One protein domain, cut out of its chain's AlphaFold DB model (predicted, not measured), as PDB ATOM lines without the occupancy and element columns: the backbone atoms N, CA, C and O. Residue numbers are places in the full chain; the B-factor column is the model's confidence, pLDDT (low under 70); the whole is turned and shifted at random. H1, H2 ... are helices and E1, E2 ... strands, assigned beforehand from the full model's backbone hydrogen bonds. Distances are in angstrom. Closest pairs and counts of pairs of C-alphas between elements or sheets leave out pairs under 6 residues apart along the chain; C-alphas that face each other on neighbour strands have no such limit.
ATOM      1  N   CYS A   3     -34.112 -30.087  35.821       56.53
ATOM      2  CA  CYS A   3     -32.684 -30.213  36.141       56.53
ATOM      3  C   CYS A   3     -32.463 -30.384  37.662       56.53
ATOM      4  O   CYS A   3     -32.766 -29.486  38.439       56.53
ATOM      5  N   LYS A   4     -31.938 -31.545  38.094       62.19
ATOM      6  CA  LYS A   4     -31.496 -31.864  39.480       62.19
ATOM      7  C   LYS A   4     -32.458 -31.475  40.632       62.19
ATOM      8  O   LYS A   4     -32.111 -30.674  41.492       62.19
ATOM      9  N   LEU A   5     -33.620 -32.126  40.723       66.38
ATOM     10  CA  LEU A   5     -34.557 -31.983  41.857       66.38
ATOM     11  C   LEU A   5     -34.667 -33.234  42.743       66.38
ATOM     12  O   LEU A   5     -34.142 -34.297  42.411       66.38
ATOM     13  N   ASN A   6     -35.357 -33.112  43.874       70.56
ATOM     14  CA  ASN A   6     -35.771 -34.216  44.745       70.56
ATOM     15  C   ASN A   6     -36.607 -35.277  43.993       70.56
ATOM     16  O   ASN A   6     -37.260 -34.990  42.991       70.56
ATOM     17  N   HIS A   7     -36.588 -36.524  44.480       74.88
ATOM     18  CA  HIS A   7     -37.244 -37.663  43.815       74.88
ATOM     19  C   HIS A   7     -38.747 -37.466  43.586       74.88
ATOM     20  O   HIS A   7     -39.252 -37.882  42.549       74.88
ATOM     21  N   ALA A   8     -39.444 -36.783  44.498       82.88
ATOM     22  CA  ALA A   8     -40.873 -36.511  44.357       82.88
ATOM     23  C   ALA A   8     -41.190 -35.686  43.100       82.88
ATOM     24  O   ALA A   8     -42.118 -36.007  42.369       82.88
ATOM     25  N   VAL A   9     -40.384 -34.662  42.805       81.56
ATOM     26  CA  VAL A   9     -40.622 -33.803  41.638       81.56
ATOM     27  C   VAL A   9     -40.225 -34.529  40.351       81.56
ATOM     28  O   VAL A   9     -40.912 -34.403  39.341       81.56
ATOM     29  N   LYS A  10     -39.194 -35.388  40.407       83.38
ATOM     30  CA  LYS A  10     -38.859 -36.290  39.293       83.38
ATOM     31  C   LYS A  10     -39.997 -37.245  38.933       83.38
ATOM     32  O   LYS A  10     -40.172 -37.524  37.755       83.38
ATOM     33  N   ALA A  11     -40.759 -37.726  39.916       87.06
ATOM     34  CA  ALA A  11     -41.847 -38.676  39.688       87.06
ATOM     35  C   ALA A  11     -43.030 -38.080  38.904       87.06
ATOM     36  O   ALA A  11     -43.768 -38.822  38.268       87.06
ATOM     37  N   VAL A  12     -43.204 -36.757  38.943       87.88
ATOM     38  CA  VAL A  12     -44.317 -36.042  38.290       87.88
ATOM     39  C   VAL A  12     -43.882 -35.271  37.042       87.88
ATOM     40  O   VAL A  12     -44.583 -34.370  36.601       87.88
ATOM     41  N   SER A  13     -42.697 -35.560  36.502       87.69
ATOM     42  CA  SER A  13     -42.147 -34.847  35.347       87.69
ATOM     43  C   SER A  13     -41.882 -35.762  34.173       87.69
ATOM     44  O   SER A  13     -41.410 -36.880  34.354       87.69
ATOM     45  N   ASP A  14     -42.085 -35.230  32.971       90.69
ATOM     46  CA  ASP A  14     -41.963 -36.001  31.730       90.69
ATOM     47  C   ASP A  14     -40.513 -36.396  31.435       90.69
ATOM     48  O   ASP A  14     -40.225 -37.506  30.998       90.69
ATOM     49  N   VAL A  15     -39.568 -35.485  31.694       90.44
ATOM     50  CA  VAL A  15     -38.149 -35.730  31.429       90.44
ATOM     51  C   VAL A  15     -37.238 -34.982  32.397       90.44
ATOM     52  O   VAL A  15     -37.513 -33.847  32.813       90.44
ATOM     53  N   CYS A  16     -36.111 -35.616  32.716       90.38
ATOM     54  CA  CYS A  16     -35.015 -35.032  33.482       90.38
ATOM     55  C   CYS A  16     -33.804 -34.752  32.585       90.38
ATOM     56  O   CYS A  16     -33.518 -35.497  31.649       90.38
ATOM     57  N   CYS A  17     -33.049 -33.708  32.913       90.69
ATOM     58  CA  CYS A  17     -31.846 -33.305  32.199       90.69
ATOM     59  C   CYS A  17     -30.749 -32.799  33.141       90.69
ATOM     60  O   CYS A  17     -30.953 -32.561  34.334       90.69
ATOM     61  N   THR A  18     -29.570 -32.608  32.572       91.50
ATOM     62  CA  THR A  18     -28.414 -31.948  33.175       91.50
ATOM     63  C   THR A  18     -28.060 -30.709  32.357       91.50
ATOM     64  O   THR A  18     -28.489 -30.559  31.213       91.50
ATOM     65  N   SER A  19     -27.228 -29.823  32.908       90.00
ATOM     66  CA  SER A  19     -26.730 -28.644  32.181       90.00
ATOM     67  C   SER A  19     -26.047 -28.999  30.855       90.00
ATOM     68  O   SER A  19     -26.120 -28.229  29.905       90.00
ATOM     69  N   SER A  20     -25.432 -30.180  30.765       91.44
ATOM     70  CA  SER A  20     -24.732 -30.656  29.570       91.44
ATOM     71  C   SER A  20     -25.642 -31.164  28.449       91.44
ATOM     72  O   SER A  20     -25.215 -31.161  27.298       91.44
ATOM     73  N   ASN A  21     -26.870 -31.611  28.740       93.19
ATOM     74  CA  ASN A  21     -27.759 -32.202  27.731       93.19
ATOM     75  C   ASN A  21     -29.100 -31.471  27.567       93.19
ATOM     76  O   ASN A  21     -29.883 -31.857  26.700       93.19
ATOM     77  N   ALA A  22     -29.363 -30.419  28.351       93.44
ATOM     78  CA  ALA A  22     -30.657 -29.739  28.373       93.44
ATOM     79  C   ALA A  22     -31.113 -29.246  26.988       93.44
ATOM     80  O   ALA A  22     -32.269 -29.440  26.633       93.44
ATOM     81  N   ILE A  23     -30.213 -28.695  26.169       93.81
ATOM     82  CA  ILE A  23     -30.548 -28.245  24.805       93.81
ATOM     83  C   ILE A  23     -31.023 -29.421  23.943       93.81
ATOM     84  O   ILE A  23     -32.073 -29.349  23.311       93.81
ATOM     85  N   ASN A  24     -30.271 -30.525  23.945       93.69
ATOM     86  CA  ASN A  24     -30.609 -31.700  23.146       93.69
ATOM     87  C   ASN A  24     -31.935 -32.310  23.602       93.69
ATOM     88  O   ASN A  24     -32.759 -32.667  22.767       93.69
ATOM     89  N   VAL A  25     -32.165 -32.396  24.911       93.25
ATOM     90  CA  VAL A  25     -33.416 -32.934  25.456       93.25
ATOM     91  C   VAL A  25     -34.602 -32.031  25.104       93.25
ATOM     92  O   VAL A  25     -35.626 -32.548  24.672       93.25
ATOM     93  N   VAL A  26     -34.465 -30.701  25.208       92.38
ATOM     94  CA  VAL A  26     -35.532 -29.770  24.795       92.38
ATOM     95  C   VAL A  26     -35.851 -29.904  23.315       92.38
ATOM     96  O   VAL A  26     -37.020 -30.018  22.969       92.38
ATOM     97  N   ASN A  27     -34.840 -29.933  22.446       92.56
ATOM     98  CA  ASN A  27     -35.051 -30.021  21.001       92.56
ATOM     99  C   ASN A  27     -35.783 -31.299  20.572       92.56
ATOM    100  O   ASN A  27     -36.531 -31.264  19.603       92.56
ATOM    101  N   ASN A  28     -35.584 -32.407  21.290       91.88
ATOM    102  CA  ASN A  28     -36.203 -33.693  20.964       91.88
ATOM    103  C   ASN A  28     -37.553 -33.930  21.663       91.88
ATOM    104  O   ASN A  28     -38.172 -34.961  21.423       91.88
ATOM    105  N   MET A  29     -38.012 -33.024  22.533       90.19
ATOM    106  CA  MET A  29     -39.331 -33.165  23.151       90.19
ATOM    107  C   MET A  29     -40.449 -32.813  22.176       90.19
ATOM    108  O   MET A  29     -40.331 -31.898  21.360       90.19
ATOM    109  N   GLU A  30     -41.569 -33.509  22.311       88.56
ATOM    110  CA  GLU A  30     -42.806 -33.179  21.615       88.56
ATOM    111  C   GLU A  30     -43.476 -31.956  22.261       88.56
ATOM    112  O   GLU A  30     -43.357 -31.724  23.465       88.56
ATOM    113  N   GLY A  31     -44.170 -31.161  21.445       88.00
ATOM    114  CA  GLY A  31     -44.892 -29.968  21.884       88.00
ATOM    115  C   GLY A  31     -44.084 -28.669  21.830       88.00
ATOM    116  O   GLY A  31     -42.853 -28.651  21.918       88.00
ATOM    117  N   ASP A  32     -44.812 -27.564  21.698       91.56
ATOM    118  CA  ASP A  32     -44.235 -26.240  21.436       91.56
ATOM    119  C   ASP A  32     -44.002 -25.441  22.722       91.56
ATOM    120  O   ASP A  32     -43.333 -24.416  22.692       91.56
ATOM    121  N   LYS A  33     -44.541 -25.901  23.858       93.44
ATOM    122  CA  LYS A  33     -44.424 -25.239  25.164       93.44
ATOM    123  C   LYS A  33     -43.833 -26.181  26.194       93.44
ATOM    124  O   LYS A  33     -44.353 -27.274  26.409       93.44
ATOM    125  N   ILE A  34     -42.780 -25.742  26.872       92.56
ATOM    126  CA  ILE A  34     -42.079 -26.538  27.879       92.56
ATOM    127  C   ILE A  34     -41.968 -25.748  29.168       92.56
ATOM    128  O   ILE A  34     -41.415 -24.653  29.192       92.56
ATOM    129  N   ILE A  35     -42.416 -26.349  30.267       93.12
ATOM    130  CA  ILE A  35     -42.135 -25.837  31.606       93.12
ATOM    131  C   ILE A  35     -40.752 -26.343  32.030       93.12
ATOM    132  O   ILE A  35     -40.512 -27.559  32.105       93.12
ATOM    133  N   PHE A  36     -39.845 -25.408  32.302       92.56
ATOM    134  CA  PHE A  36     -38.473 -25.685  32.711       92.56
ATOM    135  C   PHE A  36     -38.247 -25.242  34.152       92.56
ATOM    136  O   PHE A  36     -38.335 -24.056  34.485       92.56
ATOM    137  N   VAL A  37     -37.945 -26.208  35.019       92.12
ATOM    138  CA  VAL A  37     -37.712 -25.961  36.445       92.12
ATOM    139  C   VAL A  37     -36.495 -26.774  36.930       92.12
ATOM    140  O   VAL A  37     -36.102 -27.757  36.297       92.12
ATOM    141  N   PRO A  38     -35.851 -26.405  38.049       91.50
ATOM    142  CA  PRO A  38     -36.099 -25.225  38.871       91.50
ATOM    143  C   PRO A  38     -35.303 -23.996  38.426       91.50
ATOM    144  O   PRO A  38     -35.607 -22.908  38.887       91.50
ATOM    145  N   ASP A  39     -34.272 -24.163  37.596       92.62
ATOM    146  CA  ASP A  39     -33.259 -23.137  37.355       92.62
ATOM    147  C   ASP A  39     -33.605 -22.261  36.143       92.62
ATOM    148  O   ASP A  39     -33.511 -22.702  34.993       92.62
ATOM    149  N   ARG A  40     -33.970 -21.004  36.415       93.38
ATOM    150  CA  ARG A  40     -34.290 -20.008  35.389       93.38
ATOM    151  C   ARG A  40     -33.086 -19.636  34.532       93.38
ATOM    152  O   ARG A  40     -33.278 -19.360  33.362       93.38
ATOM    153  N   ASN A  41     -31.863 -19.645  35.068       93.12
ATOM    154  CA  ASN A  41     -30.674 -19.222  34.324       93.12
ATOM    155  C   ASN A  41     -30.329 -20.268  33.259       93.12
ATOM    156  O   ASN A  41     -30.104 -19.930  32.096       93.12
ATOM    157  N   LEU A  42     -30.348 -21.551  33.640       93.31
ATOM    158  CA  LEU A  42     -30.196 -22.641  32.676       93.31
ATOM    159  C   LEU A  42     -31.358 -22.657  31.677       93.31
ATOM    160  O   LEU A  42     -31.129 -22.831  30.485       93.31
ATOM    161  N   GLY A  43     -32.590 -22.468  32.149       93.06
ATOM    162  CA  GLY A  43     -33.756 -22.438  31.272       93.06
ATOM    163  C   GLY A  43     -33.725 -21.273  30.274       93.06
ATOM    164  O   GLY A  43     -34.019 -21.495  29.104       93.06
ATOM    165  N   SER A  44     -33.295 -20.073  30.682       94.00
ATOM    166  CA  SER A  44     -33.061 -18.933  29.785       94.00
ATOM    167  C   SER A  44     -32.005 -19.267  28.737       94.00
ATOM    168  O   SER A  44     -32.257 -19.089  27.550       94.00
ATOM    169  N   TYR A  45     -30.871 -19.843  29.152       94.44
ATOM    170  CA  TYR A  45     -29.835 -20.282  28.215       94.44
ATOM    171  C   TYR A  45     -30.374 -21.296  27.200       94.44
ATOM    172  O   TYR A  45     -30.069 -21.214  26.015       94.44
ATOM    173  N   VAL A  46     -31.202 -22.246  27.637       94.50
ATOM    174  CA  VAL A  46     -31.837 -23.205  26.729       94.50
ATOM    175  C   VAL A  46     -32.823 -22.499  25.796       94.50
ATOM    176  O   VAL A  46     -32.756 -22.730  24.592       94.50
ATOM    177  N   SER A  47     -33.662 -21.598  26.313       94.00
ATOM    178  CA  SER A  47     -34.623 -20.809  25.530       94.00
ATOM    179  C   SER A  47     -33.961 -19.991  24.421       94.00
ATOM    180  O   SER A  47     -34.546 -19.833  23.360       94.00
ATOM    181  N   GLU A  48     -32.747 -19.484  24.641       94.75
ATOM    182  CA  GLU A  48     -31.981 -18.753  23.623       94.75
ATOM    183  C   GLU A  48     -31.415 -19.660  22.517       94.75
ATOM    184  O   GLU A  48     -31.075 -19.190  21.430       94.75
ATOM    185  N   LYS A  49     -31.246 -20.959  22.794       94.12
ATOM    186  CA  LYS A  49     -30.635 -21.926  21.864       94.12
ATOM    187  C   LYS A  49     -31.656 -22.730  21.071       94.12
ATOM    188  O   LYS A  49     -31.304 -23.267  20.021       94.12
ATOM    189  N   VAL A  50     -32.884 -22.826  21.562       92.19
ATOM    190  CA  VAL A  50     -33.977 -23.545  20.902       92.19
ATOM    191  C   VAL A  50     -34.828 -22.544  20.130       92.19
ATOM    192  O   VAL A  50     -35.121 -21.464  20.627       92.19
ATOM    193  N   LYS A  51     -35.160 -22.858  18.876       82.69
ATOM    194  CA  LYS A  51     -35.813 -21.894  17.972       82.69
ATOM    195  C   LYS A  51     -37.332 -22.015  17.960       82.69
ATOM    196  O   LYS A  51     -38.018 -21.006  17.886       82.69
ATOM    197  N   ASP A  52     -37.832 -23.239  18.088       88.31
ATOM    198  CA  ASP A  52     -39.230 -23.566  17.795       88.31
ATOM    199  C   ASP A  52     -40.001 -24.007  19.049       88.31
ATOM    200  O   ASP A  52     -40.949 -24.784  18.966       88.31
ATOM    201  N   LYS A  53     -39.553 -23.576  20.236       91.06
ATOM    202  CA  LYS A  53     -40.155 -23.966  21.517       91.06
ATOM    203  C   LYS A  53     -40.195 -22.793  22.488       91.06
ATOM    204  O   LYS A  53     -39.177 -22.162  22.761       91.06
ATOM    205  N   GLU A  54     -41.367 -22.538  23.050       94.38
ATOM    206  CA  GLU A  54     -41.586 -21.600  24.143       94.38
ATOM    207  C   GLU A  54     -41.189 -22.260  25.468       94.38
ATOM    208  O   GLU A  54     -41.802 -23.234  25.917       94.38
ATOM    209  N   VAL A  55     -40.154 -21.726  26.115       94.00
ATOM    210  CA  VAL A  55     -39.674 -22.228  27.405       94.00
ATOM    211  C   VAL A  55     -40.222 -21.349  28.528       94.00
ATOM    212  O   VAL A  55     -39.796 -20.212  28.721       94.00
ATOM    213  N   ILE A  56     -41.163 -21.890  29.299       94.25
ATOM    214  CA  ILE A  56     -41.748 -21.243  30.475       94.25
ATOM    215  C   ILE A  56     -40.844 -21.511  31.676       94.25
ATOM    216  O   ILE A  56     -40.640 -22.659  32.081       94.25
ATOM    217  N   LEU A  57     -40.307 -20.442  32.259       94.12
ATOM    218  CA  LEU A  57     -39.310 -20.516  33.322       94.12
ATOM    219  C   LEU A  57     -39.948 -20.394  34.701       94.12
ATOM    220  O   LEU A  57     -40.650 -19.427  34.996       94.12
ATOM    221  N   TRP A  58     -39.641 -21.344  35.581       90.56
ATOM    222  CA  TRP A  58     -39.916 -21.183  37.004       90.56
ATOM    223  C   TRP A  58     -38.880 -20.271  37.657       90.56
ATOM    224  O   TRP A  58     -37.694 -20.353  37.348       90.56
ATOM    225  N   ASN A  59     -39.303 -19.434  38.606       90.62
ATOM    226  CA  ASN A  59     -38.434 -18.454  39.260       90.62
ATOM    227  C   ASN A  59     -37.539 -19.065  40.361       90.62
ATOM    228  O   ASN A  59     -37.488 -18.567  41.486       90.62
ATOM    229  N   GLY A  60     -36.852 -20.164  40.059       90.00
ATOM    230  CA  GLY A  60     -35.801 -20.728  40.904       90.00
ATOM    231  C   GLY A  60     -34.418 -20.490  40.297       90.00
ATOM    232  O   GLY A  60     -34.274 -20.193  39.114       90.00
ATOM    233  N   PHE A  61     -33.380 -20.578  41.121       91.12
ATOM    234  CA  PHE A  61     -31.994 -20.382  40.700       91.12
ATOM    235  C   PHE A  61     -31.042 -21.036  41.703       91.12
ATOM    236  O   PHE A  61     -31.386 -21.246  42.868       91.12
ATOM    237  N   CYS A  62     -29.822 -21.338  41.263       90.19
ATOM    238  CA  CYS A  62     -28.751 -21.737  42.164       90.19
ATOM    239  C   CYS A  62     -28.080 -20.497  42.768       90.19
ATOM    240  O   CYS A  62     -27.435 -19.733  42.051       90.19
ATOM    241  N   TRP A  63     -28.206 -20.313  44.084       90.25
ATOM    242  CA  TRP A  63     -27.619 -19.177  44.804       90.25
ATOM    243  C   TRP A  63     -26.103 -19.056  44.590       90.25
ATOM    244  O   TRP A  63     -25.623 -17.960  44.341       90.25
ATOM    245  N   VAL A  64     -25.376 -20.180  44.563       91.12
ATOM    246  CA  VAL A  64     -23.921 -20.208  44.315       91.12
ATOM    247  C   VAL A  64     -23.567 -19.628  42.945       91.12
ATOM    248  O   VAL A  64     -22.631 -18.849  42.827       91.12
ATOM    249  N   HIS A  65     -24.322 -19.978  41.898       88.06
ATOM    250  CA  HIS A  65     -24.070 -19.443  40.555       88.06
ATOM    251  C   HIS A  65     -24.557 -18.000  40.397       88.06
ATOM    252  O   HIS A  65     -24.057 -17.284  39.538       88.06
ATOM    253  N   ASN A  66     -25.520 -17.568  41.212       89.00
ATOM    254  CA  ASN A  66     -26.005 -16.190  41.212       89.00
ATOM    255  C   ASN A  66     -25.063 -15.232  41.960       89.00
ATOM    256  O   ASN A  66     -25.167 -14.027  41.775       89.00
ATOM    257  N   ASP A  67     -24.162 -15.760  42.788       91.56
ATOM    258  CA  ASP A  67     -23.131 -14.999  43.507       91.56
ATOM    259  C   ASP A  67     -21.870 -14.745  42.652       91.56
ATOM    260  O   ASP A  67     -20.927 -14.077  43.071       91.56
ATOM    261  N   VAL A  68     -21.831 -15.280  41.425       89.06
ATOM    262  CA  VAL A  68     -20.717 -15.051  40.500       89.06
ATOM    263  C   VAL A  68     -20.785 -13.624  39.961       89.06
ATOM    264  O   VAL A  68     -21.584 -13.307  39.081       89.06
ATOM    265  N   ASP A  69     -19.897 -12.778  40.474       88.81
ATOM    266  CA  ASP A  69     -19.747 -11.393  40.044       88.81
ATOM    267  C   ASP A  69     -18.941 -11.289  38.738       88.81
ATOM    268  O   ASP A  69     -17.795 -11.746  38.633       88.81
ATOM    269  N   LYS A  70     -19.557 -10.656  37.739       88.69
ATOM    270  CA  LYS A  70     -18.952 -10.398  36.434       88.69
ATOM    271  C   LYS A  70     -17.777  -9.422  36.531       88.69
ATOM    272  O   LYS A  70     -16.755  -9.672  35.901       88.69
ATOM    273  N   ASP A  71     -17.877  -8.376  37.346       89.94
ATOM    274  CA  ASP A  71     -16.834  -7.349  37.445       89.94
ATOM    275  C   ASP A  71     -15.568  -7.928  38.080       89.94
ATOM    276  O   ASP A  71     -14.440  -7.633  37.674       89.94
ATOM    277  N   ARG A  72     -15.750  -8.817  39.062       89.62
ATOM    278  CA  ARG A  72     -14.651  -9.586  39.649       89.62
ATOM    279  C   ARG A  72     -14.005 -10.518  38.624       89.62
ATOM    280  O   ARG A  72     -12.782 -10.639  38.613       89.62
ATOM    281  N   LEU A  73     -14.802 -11.180  37.787       87.88
ATOM    282  CA  LEU A  73     -14.290 -12.064  36.741       87.88
ATOM    283  C   LEU A  73     -13.488 -11.291  35.686       87.88
ATOM    284  O   LEU A  73     -12.397 -11.726  35.321       87.88
ATOM    285  N   ASP A  74     -14.002 -10.150  35.232       89.44
ATOM    286  CA  ASP A  74     -13.365  -9.336  34.197       89.44
ATOM    287  C   ASP A  74     -11.995  -8.811  34.678       89.44
ATOM    288  O   ASP A  74     -11.002  -8.953  33.962       89.44
ATOM    289  N   LYS A  75     -11.887  -8.368  35.942       90.12
ATOM    290  CA  LYS A  75     -10.596  -7.997  36.564       90.12
ATOM    291  C   LYS A  75      -9.586  -9.147  36.578       90.12
ATOM    292  O   LYS A  75      -8.429  -8.960  36.216       90.12
ATOM    293  N   LEU A  76     -10.018 -10.352  36.953       88.94
ATOM    294  CA  LEU A  76      -9.134 -11.524  37.002       88.94
ATOM    295  C   LEU A  76      -8.606 -11.919  35.613       88.94
ATOM    296  O   LEU A  76      -7.481 -12.416  35.499       88.94
ATOM    297  N   ILE A  77      -9.402 -11.708  34.560       88.12
ATOM    298  CA  ILE A  77      -8.993 -11.942  33.170       88.12
ATOM    299  C   ILE A  77      -7.976 -10.883  32.719       88.12
ATOM    300  O   ILE A  77      -6.986 -11.231  32.071       88.12
ATOM    301  N   GLU A  78      -8.175  -9.615  33.086       88.38
ATOM    302  CA  GLU A  78      -7.220  -8.535  32.792       88.38
ATOM    303  C   GLU A  78      -5.865  -8.753  33.482       88.38
ATOM    304  O   GLU A  78      -4.814  -8.623  32.844       88.38
ATOM    305  N   GLU A  79      -5.888  -9.144  34.758       89.62
ATOM    306  CA  GLU A  79      -4.694  -9.448  35.555       89.62
ATOM    307  C   GLU A  79      -3.938 -10.671  35.018       89.62
ATOM    308  O   GLU A  79      -2.707 -10.729  35.071       89.62
ATOM    309  N   ASN A  80      -4.655 -11.644  34.449       87.69
ATOM    310  CA  ASN A  80      -4.080 -12.882  33.936       87.69
ATOM    311  C   ASN A  80      -4.488 -13.123  32.479       87.69
ATOM    312  O   ASN A  80      -5.347 -13.951  32.186       87.69
TER     313      ASN A  80
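What this domain is: This is residues 3 to 80 of the 86 residues of the protein "Quinolinate synthase" of Clostridium grantii DSM 8605 (UniProt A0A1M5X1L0). A small compact body, with H3 packed on a little sheet of two strands, E1 and E2, and H2 packed on H3, sends out an arm in which residues 67 to 80, with H5, stick out. H1 lies well away from the other helices near the first printed residues, and H4 comes just before the arm. The printed part has 78 residues, with five named helices and two named strands in the order H1, H2, E1, H3, E2, H4, H5; the two strands are parallel and the class is mostly helix. The whole is loose, with a radius of gyration of the C-alphas of 15.0 A, and elongated, spanning 47 by 30 by 20 A.

How they stand to each other: H1, residues 7 to 11, touches no helix and is apart from E1, residues 33 to 36. H2, residues 22 to 28, touches H3, residues 40 to 49, closest at the C-alphas of Ile 23 and Val 46, 5.5 A apart. These two helices run the same way at a steep tilt of 49 degrees. The closest C-alphas of H2 and E1 are those of Val 26 and Ile 34, 7.9 A apart. E1 and E2, residues 54 to 57, are parallel neighbours, with 26 degrees between their directions. N 34 and O 54 are 2.9 A apart and N 56 and O 34 are 2.8 A apart, both within hydrogen-bond range. E1, H3 and E2 form a strand-helix-strand unit, two parallel neighbour strands with a helix between them along the chain, and its crossover is right-handed. H3 comes closest to E2 at the C-alphas of Arg 40 and Leu 57, 5.5 A apart. H4, residues 63 to 66, and H5, residues 70 to 79, touch no helix. In H1, H2, H3 and H5 every O i to N i+4 pair is within hydrogen-bond range, while H4 is too short for such a pair.

Where its parts are: H1 begins at C-alpha 7, (-37.244, -37.663, 43.815), and is 6.3 A long from first to last C-alpha. H2 measures 10.1 A, E1 9.6 A, H3 14.1 A, E2 9.5 A and H4 4.9 A. H3 begins at C-alpha 40, (-34.290, -20.008, 35.389). H5 measures 14.3 A and ends at C-alpha 79, (-4.694, -9.448, 35.555).

The domain as a whole: The two C-alphas farthest apart are those of Val 12 and Glu 79, at 47.8 A. Residues 67 to 80 stand free; without them the body spans 30 by 27 by 20 A. The printed part has no cut, and no link is long. The mean pLDDT of the printed part is 89.2, and residues 3 to 5 are under 70.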